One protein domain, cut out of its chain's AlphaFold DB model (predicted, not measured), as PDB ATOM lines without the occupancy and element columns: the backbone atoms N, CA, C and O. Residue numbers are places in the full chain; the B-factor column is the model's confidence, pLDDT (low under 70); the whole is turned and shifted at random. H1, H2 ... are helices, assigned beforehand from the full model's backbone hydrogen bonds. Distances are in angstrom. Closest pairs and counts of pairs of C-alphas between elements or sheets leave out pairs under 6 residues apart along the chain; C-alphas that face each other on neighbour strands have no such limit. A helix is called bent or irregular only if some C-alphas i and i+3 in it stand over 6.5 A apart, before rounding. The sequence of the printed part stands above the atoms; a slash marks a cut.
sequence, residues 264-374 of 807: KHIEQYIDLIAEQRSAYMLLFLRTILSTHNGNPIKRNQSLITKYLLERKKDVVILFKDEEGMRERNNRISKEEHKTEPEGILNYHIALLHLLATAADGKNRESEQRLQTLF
ATOM      1  N   LYS A 264     153.456 136.686  87.802       92.44
ATOM      2  CA  LYS A 264     154.800 136.103  87.916       92.44
ATOM      3  C   LYS A 264     155.763 136.591  86.826       92.44
ATOM      4  O   LYS A 264     156.944 136.756  87.088       92.44
ATOM      5  N   HIS A 265     155.271 136.841  85.608       94.19
ATOM      6  CA  HIS A 265     156.103 137.333  84.508       94.19
ATOM      7  C   HIS A 265     156.450 138.816  84.683       94.19
ATOM      8  O   HIS A 265     157.528 139.236  84.278       94.19
ATOM      9  N   ILE A 266     155.557 139.612  85.282       96.06
ATOM     10  CA  ILE A 266     155.830 141.020  85.609       96.06
ATOM     11  C   ILE A 266     156.875 141.096  86.726       96.06
ATOM     12  O   ILE A 266     157.831 141.855  86.600       96.06
ATOM     13  N   GLU A 267     156.709 140.287  87.773       96.12
ATOM     14  CA  GLU A 267     157.657 140.168  88.887       96.12
ATOM     15  C   GLU A 267     159.049 139.746  88.395       96.12
ATOM     16  O   GLU A 267     160.008 140.499  88.554       96.12
ATOM     17  N   GLN A 268     159.139 138.625  87.668       95.31
ATOM     18  CA  GLN A 268     160.393 138.137  87.079       95.31
ATOM     19  C   GLN A 268     161.061 139.174  86.169       95.31
ATOM     20  O   GLN A 268     162.280 139.318  86.171       95.31
ATOM     21  N   TYR A 269     160.286 139.914  85.374       97.62
ATOM     22  CA  TYR A 269     160.854 140.940  84.503       97.62
ATOM     23  C   TYR A 269     161.406 142.143  85.290       97.62
ATOM     24  O   TYR A 269     162.390 142.752  84.875       97.62
ATOM     25  N   ILE A 270     160.811 142.482  86.437       97.56
ATOM     26  CA  ILE A 270     161.338 143.515  87.341       97.56
ATOM     27  C   ILE A 270     162.625 143.041  88.025       97.56
ATOM     28  O   ILE A 270     163.562 143.833  88.139       97.56
ATOM     29  N   ASP A 271     162.728 141.757  88.375       95.19
ATOM     30  CA  ASP A 271     163.994 141.165  88.829       95.19
ATOM     31  C   ASP A 271     165.087 141.261  87.752       95.19
ATOM     32  O   ASP A 271     166.213 141.665  88.045       95.19
ATOM     33  N   LEU A 272     164.753 141.012  86.479       95.69
ATOM     34  CA  LEU A 272     165.697 141.201  85.369       95.69
ATOM     35  C   LEU A 272     166.157 142.661  85.225       95.69
ATOM     36  O   LEU A 272     167.326 142.907  84.921       95.69
ATOM     37  N   ILE A 273     165.274 143.639  85.462       96.38
ATOM     38  CA  ILE A 273     165.649 145.063  85.481       96.38
ATOM     39  C   ILE A 273     166.617 145.358  86.633       96.38
ATOM     40  O   ILE A 273     167.562 146.126  86.446       96.38
ATOM     41  N   ALA A 274     166.400 144.759  87.807       94.44
ATOM     42  CA  ALA A 274     167.291 144.908  88.955       94.44
ATOM     43  C   ALA A 274     168.705 144.374  88.651       94.44
ATOM     44  O   ALA A 274     169.694 144.996  89.039       94.44
ATOM     45  N   GLU A 275     168.809 143.267  87.910       91.19
ATOM     46  CA  GLU A 275     170.088 142.676  87.493       91.19
ATOM     47  C   GLU A 275     170.779 143.439  86.350       91.19
ATOM     48  O   GLU A 275     172.007 143.543  86.315       91.19
ATOM     49  N   GLN A 276     170.009 143.936  85.379       88.50
ATOM     50  CA  GLN A 276     170.507 144.578  84.157       88.50
ATOM     51  C   GLN A 276     169.819 145.922  83.924       88.50
ATOM     52  O   GLN A 276     169.051 146.111  82.977       88.50
ATOM     53  N   ARG A 277     170.120 146.882  84.799       90.69
ATOM     54  CA  ARG A 277     169.513 148.210  84.750       90.69
ATOM     55  C   ARG A 277     169.854 148.934  83.444       90.69
ATOM     56  O   ARG A 277     171.004 149.289  83.205       90.69
ATOM     57  N   SER A 278     168.840 149.176  82.618       91.88
ATOM     58  CA  SER A 278     168.957 149.930  81.367       91.88
ATOM     59  C   SER A 278     167.615 150.550  80.966       91.88
ATOM     60  O   SER A 278     166.542 150.024  81.277       91.88
ATOM     61  N   ALA A 279     167.673 151.691  80.273       93.44
ATOM     62  CA  ALA A 279     166.501 152.429  79.816       93.44
ATOM     63  C   ALA A 279     165.597 151.595  78.888       93.44
ATOM     64  O   ALA A 279     164.372 151.689  78.995       93.44
ATOM     65  N   TYR A 280     166.159 150.747  78.010       92.81
ATOM     66  CA  TYR A 280     165.333 149.934  77.105       92.81
ATOM     67  C   TYR A 280     164.539 148.862  77.847       92.81
ATOM     68  O   TYR A 280     163.441 148.539  77.408       92.81
ATOM     69  N   MET A 281     165.030 148.343  78.977       95.81
ATOM     70  CA  MET A 281     164.307 147.327  79.748       95.81
ATOM     71  C   MET A 281     162.958 147.857  80.253       95.81
ATOM     72  O   MET A 281     161.950 147.153  80.181       95.81
ATOM     73  N   LEU A 282     162.897 149.132  80.653       96.75
ATOM     74  CA  LEU A 282     161.665 149.787  81.107       96.75
ATOM     75  C   LEU A 282     160.608 149.936  79.995       96.75
ATOM     76  O   LEU A 282     159.420 150.107  80.290       96.75
ATOM     77  N   LEU A 283     161.005 149.835  78.720       94.75
ATOM     78  CA  LEU A 283     160.098 149.963  77.579       94.75
ATOM     79  C   LEU A 283     159.015 148.883  77.582       94.75
ATOM     80  O   LEU A 283     157.865 149.183  77.258       94.75
ATOM     81  N   PHE A 284     159.344 147.650  77.977       96.31
ATOM     82  CA  PHE A 284     158.364 146.566  78.023       96.31
ATOM     83  C   PHE A 284     157.279 146.840  79.065       96.31
ATOM     84  O   PHE A 284     156.095 146.795  78.727       96.31
ATOM     85  N   LEU A 285     157.670 147.242  80.282       96.56
ATOM     86  CA  LEU A 285     156.732 147.635  81.340       96.56
ATOM     87  C   LEU A 285     155.832 148.789  80.881       96.56
ATOM     88  O   LEU A 285     154.614 148.743  81.038       96.56
ATOM     89  N   ARG A 286     156.410 149.800  80.223       93.94
ATOM     90  CA  ARG A 286     155.637 150.918  79.670       93.94
ATOM     91  C   ARG A 286     154.673 150.466  78.570       93.94
ATOM     92  O   ARG A 286     153.553 150.972  78.489       93.94
ATOM     93  N   THR A 287     155.077 149.506  77.741       93.75
ATOM     94  CA  THR A 287     154.250 148.975  76.649       93.75
ATOM     95  C   THR A 287     153.059 148.177  77.179       93.75
ATOM     96  O   THR A 287     151.962 148.316  76.648       93.75
ATOM     97  N   ILE A 288     153.221 147.396  78.251       93.50
ATOM     98  CA  ILE A 288     152.109 146.622  78.839       93.50
ATOM     99  C   ILE A 288     151.143 147.484  79.670       93.50
ATOM    100  O   ILE A 288     150.030 147.038  79.963       93.50
ATOM    101  N   LEU A 289     151.545 148.710  80.029       89.31
ATOM    102  CA  LEU A 289     150.671 149.738  80.611       89.31
ATOM    103  C   LEU A 289     149.890 150.513  79.546       89.31
ATOM    104  O   LEU A 289     148.710 150.813  79.734       89.31
ATOM    105  N   SER A 290     150.551 150.836  78.434       76.75
ATOM    106  CA  SER A 290     149.999 151.670  77.366       76.75
ATOM    107  C   SER A 290     149.071 150.847  76.470       76.75
ATOM    108  O   SER A 290     149.519 149.905  75.819       76.75
ATOM    109  N   THR A 291     147.782 151.194  76.375       62.09
ATOM    110  CA  THR A 291     146.883 150.550  75.397       62.09
ATOM    111  C   THR A 291     146.197 151.533  74.461       62.09
ATOM    112  O   THR A 291     146.060 152.721  74.745       62.09
ATOM    113  N   HIS A 292     145.796 151.005  73.306       52.62
ATOM    114  CA  HIS A 292     145.121 151.724  72.235       52.62
ATOM    115  C   HIS A 292     143.877 152.468  72.766       52.62
ATOM    116  O   HIS A 292     143.070 151.880  73.487       52.62
ATOM    117  N   ASN A 293     143.713 153.736  72.371       52.09
ATOM    118  CA  ASN A 293     142.629 154.659  72.763       52.09
ATOM    119  C   ASN A 293     142.700 155.271  74.177       52.09
ATOM    120  O   ASN A 293     141.669 155.684  74.697       52.09
ATOM    121  N   GLY A 294     143.876 155.337  74.810       58.47
ATOM    122  CA  GLY A 294     144.057 156.119  76.046       58.47
ATOM    123  C   GLY A 294     143.419 155.516  77.304       58.47
ATOM    124  O   GLY A 294     143.321 156.190  78.321       58.47
ATOM    125  N   ASN A 295     142.998 154.247  77.257       70.88
ATOM    126  CA  ASN A 295     142.462 153.551  78.425       70.88
ATOM    127  C   ASN A 295     143.556 152.703  79.097       70.88
ATOM    128  O   ASN A 295     143.970 151.688  78.525       70.88
ATOM    129  N   PRO A 296     144.002 153.031  80.318       78.69
ATOM    130  CA  PRO A 296     144.990 152.229  81.039       78.69
ATOM    131  C   PRO A 296     144.461 150.825  81.398       78.69
ATOM    132  O   PRO A 296     143.249 150.560  81.431       78.69
ATOM    133  N   ILE A 297     145.371 149.882  81.662       85.88
ATOM    134  CA  ILE A 297     145.038 148.594  82.297       85.88
ATOM    135  C   ILE A 297     145.335 148.718  83.794       85.88
ATOM    136  O   ILE A 297     146.481 148.563  84.214       85.88
ATOM    137  N   LYS A 298     144.292 148.950  84.602       88.69
ATOM    138  CA  LYS A 298     144.420 149.165  86.056       88.69
ATOM    139  C   LYS A 298     145.155 148.032  86.777       88.69
ATOM    140  O   LYS A 298     146.037 148.299  87.582       88.69
ATOM    141  N   ARG A 299     144.869 146.773  86.419       90.88
ATOM    142  CA  ARG A 299     145.585 145.593  86.940       90.88
ATOM    143  C   ARG A 299     147.099 145.722  86.746       90.88
ATOM    144  O   ARG A 299     147.851 145.584  87.701       90.88
ATOM    145  N   ASN A 300     147.547 146.017  85.526       92.62
ATOM    146  CA  ASN A 300     148.975 146.117  85.218       92.62
ATOM    147  C   ASN A 300     149.614 147.314  85.931       92.62
ATOM    148  O   ASN A 300     150.734 147.192  86.410       92.62
ATOM    149  N   GLN A 301     148.902 148.439  86.061       92.75
ATOM    150  CA  GLN A 301     149.353 149.582  86.866       92.75
ATOM    151  C   GLN A 301     149.584 149.188  88.328       92.75
ATOM    152  O   GLN A 301     150.663 149.445  88.861       92.75
ATOM    153  N   SER A 302     148.612 148.520  88.960       92.19
ATOM    154  CA  SER A 302     148.723 148.059  90.348       92.19
ATOM    155  C   SER A 302     149.884 147.085  90.540       92.19
ATOM    156  O   SER A 302     150.676 147.259  91.463       92.19
ATOM    157  N   LEU A 303     150.030 146.097  89.652       94.62
ATOM    158  CA  LEU A 303     151.099 145.100  89.739       94.62
ATOM    159  C   LEU A 303     152.484 145.718  89.520       94.62
ATOM    160  O   LEU A 303     153.386 145.505  90.323       94.62
ATOM    161  N   ILE A 304     152.658 146.527  88.473       96.50
ATOM    162  CA  ILE A 304     153.958 147.143  88.180       96.50
ATOM    163  C   ILE A 304     154.363 148.099  89.303       96.50
ATOM    164  O   ILE A 304     155.498 148.043  89.759       96.50
ATOM    165  N   THR A 305     153.450 148.937  89.805       95.62
ATOM    166  CA  THR A 305     153.772 149.843  90.923       95.62
ATOM    167  C   THR A 305     154.064 149.102  92.227       95.62
ATOM    168  O   THR A 305     154.955 149.525  92.960       95.62
ATOM    169  N   LYS A 306     153.372 147.988  92.510       95.75
ATOM    170  CA  LYS A 306     153.666 147.098  93.647       95.75
ATOM    171  C   LYS A 306     155.108 146.585  93.578       95.75
ATOM    172  O   LYS A 306     155.898 146.877  94.471       95.75
ATOM    173  N   TYR A 307     155.474 145.900  92.497       96.94
ATOM    174  CA  TYR A 307     156.787 145.258  92.386       96.94
ATOM    175  C   TYR A 307     157.947 146.252  92.208       96.94
ATOM    176  O   TYR A 307     159.041 146.018  92.719       96.94
ATOM    177  N   LEU A 308     157.716 147.408  91.568       96.38
ATOM    178  CA  LEU A 308     158.701 148.499  91.543       96.38
ATOM    179  C   LEU A 308     159.018 149.023  92.952       96.38
ATOM    180  O   LEU A 308     160.158 149.407  93.211       96.38
ATOM    181  N   LEU A 309     158.033 149.051  93.858       94.50
ATOM    182  CA  LEU A 309     158.244 149.452  95.251       94.50
ATOM    183  C   LEU A 309     158.927 148.364  96.080       94.50
ATOM    184  O   LEU A 309     159.798 148.679  96.889       94.50
ATOM    185  N   GLU A 310     158.576 147.098  95.867       94.94
ATOM    186  CA  GLU A 310     159.217 145.970  96.552       94.94
ATOM    187  C   GLU A 310     160.716 145.889  96.218       94.94
ATOM    188  O   GLU A 310     161.542 145.709  97.114       94.94
ATOM    189  N   ARG A 311     161.095 146.140  94.955       95.06
ATOM    190  CA  ARG A 311     162.498 146.228  94.503       95.06
ATOM    191  C   ARG A 311     163.010 147.664  94.375       95.06
ATOM    192  O   ARG A 311     163.938 147.928  93.609       95.06
ATOM    193  N   LYS A 312     162.461 148.609  95.151       92.94
ATOM    194  CA  LYS A 312     162.787 150.049  95.058       92.94
ATOM    195  C   LYS A 312     164.290 150.331  95.101       92.94
ATOM    196  O   LYS A 312     164.770 151.115  94.294       92.94
ATOM    197  N   LYS A 313     165.031 149.685  96.008       91.75
ATOM    198  CA  LYS A 313     166.483 149.902  96.169       91.75
ATOM    199  C   LYS A 313     167.287 149.511  94.924       91.75
ATOM    200  O   LYS A 313     168.287 150.154  94.626       91.75
ATOM    201  N   ASP A 314     166.826 148.498  94.194       93.31
ATOM    202  CA  ASP A 314     167.534 147.966  93.032       93.31
ATOM    203  C   ASP A 314     167.039 148.592  91.724       93.31
ATOM    204  O   ASP A 314     167.787 148.712  90.761       93.31
ATOM    205  N   VAL A 315     165.778 149.007  91.645       94.25
ATOM    206  CA  VAL A 315     165.175 149.424  90.371       94.25
ATOM    207  C   VAL A 315     164.985 150.935  90.293       94.25
ATOM    208  O   VAL A 315     165.129 151.517  89.217       94.25
ATOM    209  N   VAL A 316     164.679 151.607  91.399       94.81
ATOM    210  CA  VAL A 316     164.207 152.995  91.378       94.81
ATOM    211  C   VAL A 316     165.366 153.966  91.606       94.81
ATOM    212  O   VAL A 316     165.842 154.128  92.725       94.81
ATOM    213  N   ILE A 317     165.783 154.656  90.539       93.31
ATOM    214  CA  ILE A 317     166.775 155.742  90.593       93.31
ATOM    215  C   ILE A 317     166.075 157.066  90.301       93.31
ATOM    216  O   ILE A 317     165.735 157.382  89.157       93.31
ATOM    217  N   LEU A 318     165.847 157.836  91.361       89.69
ATOM    218  CA  LEU A 318     165.169 159.124  91.314       89.69
ATOM    219  C   LEU A 318     166.076 160.177  91.951       89.69
ATOM    220  O   LEU A 318     166.360 160.109  93.141       89.69
ATOM    221  N   PHE A 319     166.531 161.134  91.146       92.56
ATOM    222  CA  PHE A 319     167.354 162.270  91.566       92.56
ATOM    223  C   PHE A 319     166.504 163.331  92.283       92.56
ATOM    224  O   PHE A 319     166.254 164.401  91.731       92.56
ATOM    225  N   LYS A 320     165.961 162.976  93.452       86.12
ATOM    226  CA  LYS A 320     164.855 163.713  94.079       86.12
ATOM    227  C   LYS A 320     165.253 164.665  95.207       86.12
ATOM    228  O   LYS A 320     164.520 165.608  95.455       86.12
ATOM    229  N   ASP A 321     166.355 164.402  95.894       87.50
ATOM    230  CA  ASP A 321     166.906 165.277  96.928       87.50
ATOM    231  C   ASP A 321     167.857 166.316  96.314       87.50
ATOM    232  O   ASP A 321     168.218 166.234  95.138       87.50
ATOM    233  N   GLU A 322     168.281 167.306  97.103       87.81
ATOM    234  CA  GLU A 322     169.166 168.377  96.622       87.81
ATOM    235  C   GLU A 322     170.475 167.838  96.019       87.81
ATOM    236  O   GLU A 322     170.969 168.341  95.007       87.81
ATOM    237  N   GLU A 323     171.057 166.796  96.620       92.25
ATOM    238  CA  GLU A 323     172.255 166.141  96.092       92.25
ATOM    239  C   GLU A 323     171.975 165.415  94.774       92.25
ATOM    240  O   GLU A 323     172.698 165.624  93.796       92.25
ATOM    241  N   GLY A 324     170.886 164.648  94.703       92.50
ATOM    242  CA  GLY A 324     170.446 163.991  93.484       92.50
ATOM    243  C   GLY A 324     170.181 164.984  92.358       92.50
ATOM    244  O   GLY A 324     170.640 164.768  91.236       92.50
ATOM    245  N   MET A 325     169.508 166.103  92.632       91.69
ATOM    246  CA  MET A 325     169.263 167.153  91.641       91.69
ATOM    247  C   MET A 325     170.564 167.780  91.132       91.69
ATOM    248  O   MET A 325     170.700 167.989  89.923       91.69
ATOM    249  N   ARG A 326     171.541 168.038  92.013       92.50
ATOM    250  CA  ARG A 326     172.872 168.523  91.606       92.50
ATOM    251  C   ARG A 326     173.573 167.526  90.687       92.50
ATOM    252  O   ARG A 326     174.063 167.923  89.631       92.50
ATOM    253  N   GLU A 327     173.566 166.243  91.036       94.75
ATOM    254  CA  GLU A 327     174.175 165.197  90.209       94.75
ATOM    255  C   GLU A 327     173.455 165.034  88.862       94.75
ATOM    256  O   GLU A 327     174.092 164.968  87.810       94.75
ATOM    257  N   ARG A 328     172.121 165.055  88.851       95.31
ATOM    258  CA  ARG A 328     171.319 165.048  87.619       95.31
ATOM    259  C   ARG A 328     171.690 166.213  86.710       95.31
ATOM    260  O   ARG A 328     171.907 166.014  85.518       95.31
ATOM    261  N   ASN A 329     171.780 167.423  87.259       93.50
ATOM    262  CA  ASN A 329     172.107 168.622  86.492       93.50
ATOM    263  C   ASN A 329     173.554 168.572  85.961       93.50
ATOM    264  O   ASN A 329     173.795 168.955  84.819       93.50
ATOM    265  N   ASN A 330     174.497 168.018  86.731       94.38
ATOM    266  CA  ASN A 330     175.869 167.740  86.289       94.38
ATOM    267  C   ASN A 330     175.924 166.721  85.132       94.38
ATOM    268  O   ASN A 330     176.719 166.854  84.206       94.38
ATOM    269  N   ARG A 331     175.060 165.703  85.140       95.00
ATOM    270  CA  ARG A 331     174.931 164.750  84.021       95.00
ATOM    271  C   ARG A 331     174.298 165.381  82.784       95.00
ATOM    272  O   ARG A 331     174.715 165.104  81.660       95.00
ATOM    273  N   ILE A 332     173.311 166.256  82.983       93.56
ATOM    274  CA  ILE A 332     172.675 167.027  81.908       93.56
ATOM    275  C   ILE A 332     173.694 167.952  81.233       93.56
ATOM    276  O   ILE A 332     173.755 167.961  80.005       93.56
ATOM    277  N   SER A 333     174.516 168.673  82.005       92.38
ATOM    278  CA  SER A 333     175.534 169.587  81.463       92.38
ATOM    279  C   SER A 333     176.642 168.866  80.688       92.38
ATOM    280  O   SER A 333     177.202 169.432  79.755       92.38
ATOM    281  N   LYS A 334     176.907 167.595  81.014       93.19
ATOM    282  CA  LYS A 334     177.785 166.690  80.247       93.19
ATOM    283  C   LYS A 334     177.118 166.064  79.016       93.19
ATOM    284  O   LYS A 334     177.730 165.239  78.346       93.19
ATOM    285  N   GLU A 335     175.865 166.415  78.736       92.31
ATOM    286  CA  GLU A 335     175.058 165.869  77.641       92.31
ATOM    287  C   GLU A 335     174.881 164.335  77.663       92.31
ATOM    288  O   GLU A 335     174.634 163.734  76.616       92.31
ATOM    289  N   GLU A 336     174.916 163.692  78.843       92.94
ATOM    290  CA  GLU A 336     174.786 162.220  78.987       92.94
ATOM    291  C   GLU A 336     173.516 161.682  78.299       92.94
ATOM    292  O   GLU A 336     173.520 160.627  77.668       92.94
ATOM    293  N   HIS A 337     172.428 162.455  78.339       90.44
ATOM    294  CA  HIS A 337     171.157 162.132  77.686       90.44
ATOM    295  C   HIS A 337     171.277 161.945  76.158       90.44
ATOM    296  O   HIS A 337     170.458 161.240  75.570       90.44
ATOM    297  N   LYS A 338     172.300 162.527  75.512       90.88
ATOM    298  CA  LYS A 338     172.593 162.376  74.076       90.88
ATOM    299  C   LYS A 338     173.703 161.359  73.812       90.88
ATOM    300  O   LYS A 338     173.610 160.593  72.855       90.88
ATOM    301  N   THR A 339     174.760 161.381  74.622       93.50
ATOM    302  CA  THR A 339     175.999 160.626  74.375       93.50
ATOM    303  C   THR A 339     175.952 159.197  74.913       93.50
ATOM    304  O   THR A 339     176.574 158.312  74.327       93.50
ATOM    305  N   GLU A 340     175.166 158.938  75.963       92.38
ATOM    306  CA  GLU A 340     175.081 157.640  76.642       92.38
ATOM    307  C   GLU A 340     173.624 157.136  76.703       92.38
ATOM    308  O   GLU A 340     172.948 157.266  77.726       92.38
ATOM    309  N   PRO A 341     173.097 156.508  75.628       87.88
ATOM    310  CA  PRO A 341     171.712 156.013  75.575       87.88
ATOM    311  C   PRO A 341     171.338 155.029  76.693       87.88
ATOM    312  O   PRO A 341     170.174 154.924  77.067       87.88
ATOM    313  N   GLU A 342     172.332 154.306  77.209       86.56
ATOM    314  CA  GLU A 342     172.188 153.323  78.289       86.56
ATOM    315  C   GLU A 342     172.683 153.859  79.645       86.56
ATOM    316  O   GLU A 342     172.796 153.100  80.605       86.56
ATOM    317  N   GLY A 343     172.988 155.160  79.717       92.75
ATOM    318  CA  GLY A 343     173.435 155.850  80.921       92.75
ATOM    319  C   GLY A 343     172.348 155.970  81.991       92.75
ATOM    320  O   GLY A 343     171.149 155.776  81.747       92.75
ATOM    321  N   ILE A 344     172.772 156.329  83.201       95.00
ATOM    322  CA  ILE A 344     171.901 156.442  84.379       95.00
ATOM    323  C   ILE A 344     170.873 157.561  84.176       95.00
ATOM    324  O   ILE A 344     169.718 157.411  84.577       95.00
ATOM    325  N   LEU A 345     171.252 158.658  83.511       95.56
ATOM    326  CA  LEU A 345     170.327 159.755  83.225       95.56
ATOM    327  C   LEU A 345     169.186 159.305  82.298       95.56
ATOM    328  O   LEU A 345     168.019 159.588  82.573       95.56
ATOM    329  N   ASN A 346     169.498 158.554  81.238       95.50
ATOM    330  CA  ASN A 346     168.493 158.013  80.318       95.50
ATOM    331  C   ASN A 346     167.610 156.949  80.983       95.50
ATOM    332  O   ASN A 346     166.405 156.899  80.724       95.50
ATOM    333  N   TYR A 347     168.170 156.150  81.896       97.19
ATOM    334  CA  TYR A 347     167.381 155.255  82.741       97.19
ATOM    335  C   TYR A 347     166.389 156.028  83.621       97.19
ATOM    336  O   TYR A 347     165.205 155.693  83.650       97.19
ATOM    337  N   HIS A 348     166.845 157.091  84.290       96.56
ATOM    338  CA  HIS A 348     165.996 157.958  85.108       96.56
ATOM    339  C   HIS A 348     164.857 158.591  84.289       96.56
ATOM    340  O   HIS A 348     163.699 158.536  84.703       96.56
ATOM    341  N   ILE A 349     165.153 159.119  83.095       95.94
ATOM    342  CA  ILE A 349     164.146 159.669  82.172       95.94
ATOM    343  C   ILE A 349     163.110 158.601  81.795       95.94
ATOM    344  O   ILE A 349     161.901 158.827  81.893       95.94
ATOM    345  N   ALA A 350     163.566 157.410  81.395       96.38
ATOM    346  CA  ALA A 350     162.683 156.302  81.043       96.38
ATOM    347  C   ALA A 350     161.813 155.851  82.231       96.38
ATOM    348  O   ALA A 350     160.628 155.562  82.045       96.38
ATOM    349  N   LEU A 351     162.365 155.852  83.449       97.56
ATOM    350  CA  LEU A 351     161.645 155.531  84.679       97.56
ATOM    351  C   LEU A 351     160.569 156.573  84.994       97.56
ATOM    352  O   LEU A 351     159.437 156.191  85.273       97.56
ATOM    353  N   LEU A 352     160.860 157.870  84.872       96.94
ATOM    354  CA  LEU A 352     159.847 158.918  85.042       96.94
ATOM    355  C   LEU A 352     158.690 158.752  84.051       96.94
ATOM    356  O   LEU A 352     157.526 158.833  84.439       96.94
ATOM    357  N   HIS A 353     158.982 158.443  82.786       95.12
ATOM    358  CA  HIS A 353     157.942 158.150  81.799       95.12
ATOM    359  C   HIS A 353     157.137 156.884  82.126       95.12
ATOM    360  O   HIS A 353     155.930 156.854  81.871       95.12
ATOM    361  N   LEU A 354     157.770 155.847  82.681       95.88
ATOM    362  CA  LEU A 354     157.078 154.650  83.156       95.88
ATOM    363  C   LEU A 354     156.115 154.993  84.299       95.88
ATOM    364  O   LEU A 354     154.943 154.631  84.221       95.88
ATOM    365  N   LEU A 355     156.576 155.737  85.309       95.69
ATOM    366  CA  LEU A 355     155.761 156.158  86.452       95.69
ATOM    367  C   LEU A 355     154.606 157.073  86.016       95.69
ATOM    368  O   LEU A 355     153.472 156.862  86.435       95.69
ATOM    369  N   ALA A 356     154.850 158.007  85.094       93.25
ATOM    370  CA  ALA A 356     153.804 158.852  84.514       93.25
ATOM    371  C   ALA A 356     152.762 158.052  83.710       93.25
ATOM    372  O   ALA A 356     151.590 158.414  83.676       93.25
ATOM    373  N   THR A 357     153.169 156.953  83.065       92.25
ATOM    374  CA  THR A 357     152.241 156.032  82.381       92.25
ATOM    375  C   THR A 357     151.478 155.165  83.393       92.25
ATOM    376  O   THR A 357     150.307 154.851  83.194       92.25
ATOM    377  N   ALA A 358     152.113 154.792  84.506       92.62
ATOM    378  CA  ALA A 358     151.473 154.056  85.594       92.62
ATOM    379  C   ALA A 358     150.455 154.908  86.375       92.62
ATOM    380  O   ALA A 358     149.504 154.354  86.927       92.62
ATOM    381  N   ALA A 359     150.644 156.229  86.383       90.31
ATOM    382  CA  ALA A 359     149.721 157.212  86.944       90.31
ATOM    383  C   ALA A 359     148.516 157.511  86.040       90.31
ATOM    384  O   ALA A 359     147.558 158.109  86.498       90.31
ATOM    385  N   ASP A 360     148.572 157.149  84.755       87.31
ATOM    386  CA  ASP A 360     147.580 157.575  83.769       87.31
ATOM    387  C   ASP A 360     146.173 157.068  84.117       87.31
ATOM    388  O   ASP A 360     145.961 155.862  84.264       87.31
ATOM    389  N   GLY A 361     145.201 157.973  84.210       82.12
ATOM    390  CA  GLY A 361     143.824 157.650  84.574       82.12
ATOM    391  C   GLY A 361     143.631 157.231  86.039       82.12
ATOM    392  O   GLY A 361     144.564 157.015  86.797       82.12
ATOM    393  N   LYS A 362     142.365 157.088  86.442       81.94
ATOM    394  CA  LYS A 362     141.986 156.901  87.852       81.94
ATOM    395  C   LYS A 362     142.294 155.492  88.367       81.94
ATOM    396  O   LYS A 362     141.511 154.556  88.126       81.94
ATOM    397  N   ASN A 363     143.389 155.334  89.102       87.25
ATOM    398  CA  ASN A 363     143.772 154.099  89.779       87.25
ATOM    399  C   ASN A 363     144.355 154.401  91.163       87.25
ATOM    400  O   ASN A 363     145.566 154.523  91.333       87.25
ATOM    401  N   ARG A 364     143.472 154.396  92.165       87.62
ATOM    402  CA  ARG A 364     143.799 154.703  93.560       87.62
ATOM    403  C   ARG A 364     144.975 153.905  94.120       87.62
ATOM    404  O   ARG A 364     145.767 154.452  94.877       87.62
ATOM    405  N   GLU A 365     145.094 152.617  93.799       87.69
ATOM    406  CA  GLU A 365     146.206 151.821  94.328       87.69
ATOM    407  C   GLU A 365     147.549 152.244  93.727       87.69
ATOM    408  O   GLU A 365     148.546 152.336  94.440       87.69
ATOM    409  N   SER A 366     147.568 152.501  92.417       89.94
ATOM    410  CA  SER A 366     148.743 153.022  91.716       89.94
ATOM    411  C   SER A 366     149.099 154.416  92.241       89.94
ATOM    412  O   SER A 366     150.241 154.651  92.625       89.94
ATOM    413  N   GLU A 367     148.110 155.307  92.364       90.81
ATOM    414  CA  GLU A 367     148.257 156.662  92.915       90.81
ATOM    415  C   GLU A 367     148.874 156.634  94.321       90.81
ATOM    416  O   GLU A 367     149.907 157.260  94.548       90.81
ATOM    417  N   GLN A 368     148.315 155.845  95.246       90.75
ATOM    418  CA  GLN A 368     148.833 155.721  96.615       90.75
ATOM    419  C   GLN A 368     150.276 155.215  96.646       90.75
ATOM    420  O   GLN A 368     151.088 155.709  97.425       90.75
ATOM    421  N   ARG A 369     150.621 154.250  95.786       92.75
ATOM    422  CA  ARG A 369     151.992 153.738  95.667       92.75
ATOM    423  C   ARG A 369     152.942 154.805  95.123       92.75
ATOM    424  O   ARG A 369     154.031 154.976  95.667       92.75
ATOM    425  N   LEU A 370     152.533 155.568  94.113       93.06
ATOM    426  CA  LEU A 370     153.333 156.664  93.560       93.06
ATOM    427  C   LEU A 370     153.538 157.811  94.563       93.06
ATOM    428  O   LEU A 370     154.634 158.368  94.617       93.06
ATOM    429  N   GLN A 371     152.554 158.092  95.425       92.94
ATOM    430  CA  GLN A 371     152.681 159.055  96.532       92.94
ATOM    431  C   GLN A 371     153.738 158.645  97.577       92.94
ATOM    432  O   GLN A 371     154.208 159.483  98.340       92.94
ATOM    433  N   THR A 372     154.165 157.374  97.610       92.56
ATOM    434  CA  THR A 372     155.295 156.933  98.457       92.56
ATOM    435  C   THR A 372     156.674 157.160  97.821       92.56
ATOM    436  O   THR A 372     157.702 157.042  98.497       92.56
ATOM    437  N   LEU A 373     156.728 157.434  96.511       91.31
ATOM    438  CA  LEU A 373     157.977 157.677  95.784       91.31
ATOM    439  C   LEU A 373     158.380 159.150  95.806       91.31
ATOM    440  O   LEU A 373     159.563 159.437  95.996       91.31
ATOM    441  N   PHE A 374     157.404 160.043  95.641       90.50
ATOM    442  CA  PHE A 374     157.602 161.488  95.595       90.50
ATOM    443  C   PHE A 374     156.578 162.204  96.452       90.50
ATOM    444  O   PHE A 374     155.433 161.764  96.475       90.50
TER     445      PHE A 374
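This is residues 264 to 374 of the 807 residues of the protein "RYDR_ITPR domain-containing protein" of Naegleria fowleri (UniProt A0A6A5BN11). The longest helix, H7, runs through the body as its spine, with H2 side by side with it; H1, H2 and H3 make a triangle on one side of H7, and H8 packs on H3. At the other end of H7, near residue 345, H5 meets it near their ends at a steep angle and the short H6 makes a corner with it, while residues 321 to 326, of which 322 to 326 belong to H5, stick out. The printed part has 111 residues with eight named helices, H1 to H8 in chain order, and no named strand; the class is all helix. It is compact, with a radius of gyration of the C-alphas of 14.1 A, and spans 39 by 29 by 25 A.

Find C-alpha 344 at (171.901, 156.442, 84.379); from there H7, residues 344 to 358, runs 20.6 A to C-alpha 358 at (151.473, 154.056, 85.594). H2 is residues 281 to 289, 13.9 A long, and is neither bent nor irregular, but only just: C-alphas 281 and 284 are 6.2 A apart. H3, residues 298 to 310, is 18.4 A long. H1, residues 264 to 275, begins at C-alpha 264, (154.800, 136.103, 87.916), and runs 16.6 A. H5, residues 322 to 333, is 16.5 A long. Look for the shorter H4 at residues 312 to 315, H6 at 336 to 339 and H8 at 364 to 370.

Start at H7, which with H3 is a hub, touching four helices each. H7 touches H2 at a shallow tilt of 10 degrees, the same way; their closest C-alphas, Arg 286 and Leu 354, are 5.3 A apart. With residues 355 to 358 alone H7 touches H3, closest at the C-alphas of Ala 358 and Gln 301, 5.1 A, at a steep tilt of 40 degrees, opposite ways. H3 touches H8, the C-alphas of Ser 302 and Ser 366 coming closest at 5.1 A. H1 and H2 are a helical hairpin and only just touch, with 3 pairs of C-alphas within 8 A, closest at Ile 273 and Met 281, 6.3 A. H4 touches H1, closest at the C-alphas of Asp 314 and Ala 274, 5.1 A. At the other end of H7, H5 only just touches it, with 3 pairs of C-alphas within 8 A, closest at Arg 331 and Leu 345, 6.8 A, at a steep tilt of 67 degrees. H6 and H7 touch only at the corner, closest at the C-alphas of His 337 and Asn 346, 5.6 A. H5 is apart from H1, for instance. Every O i to N i+4 pair is within hydrogen-bond range in H1, H3, H5, H7 and H8, and 4 of 5 are in H2; H4 and H6 are too short for such a pair.

The farthest C-alphas, Lys 264 and Ser 333, are 39.9 A apart. The printed part has no cut, and no link is long. Mean pLDDT of the printed part is 91.1; look at residues 291 to 294 for the low confidence, under 70.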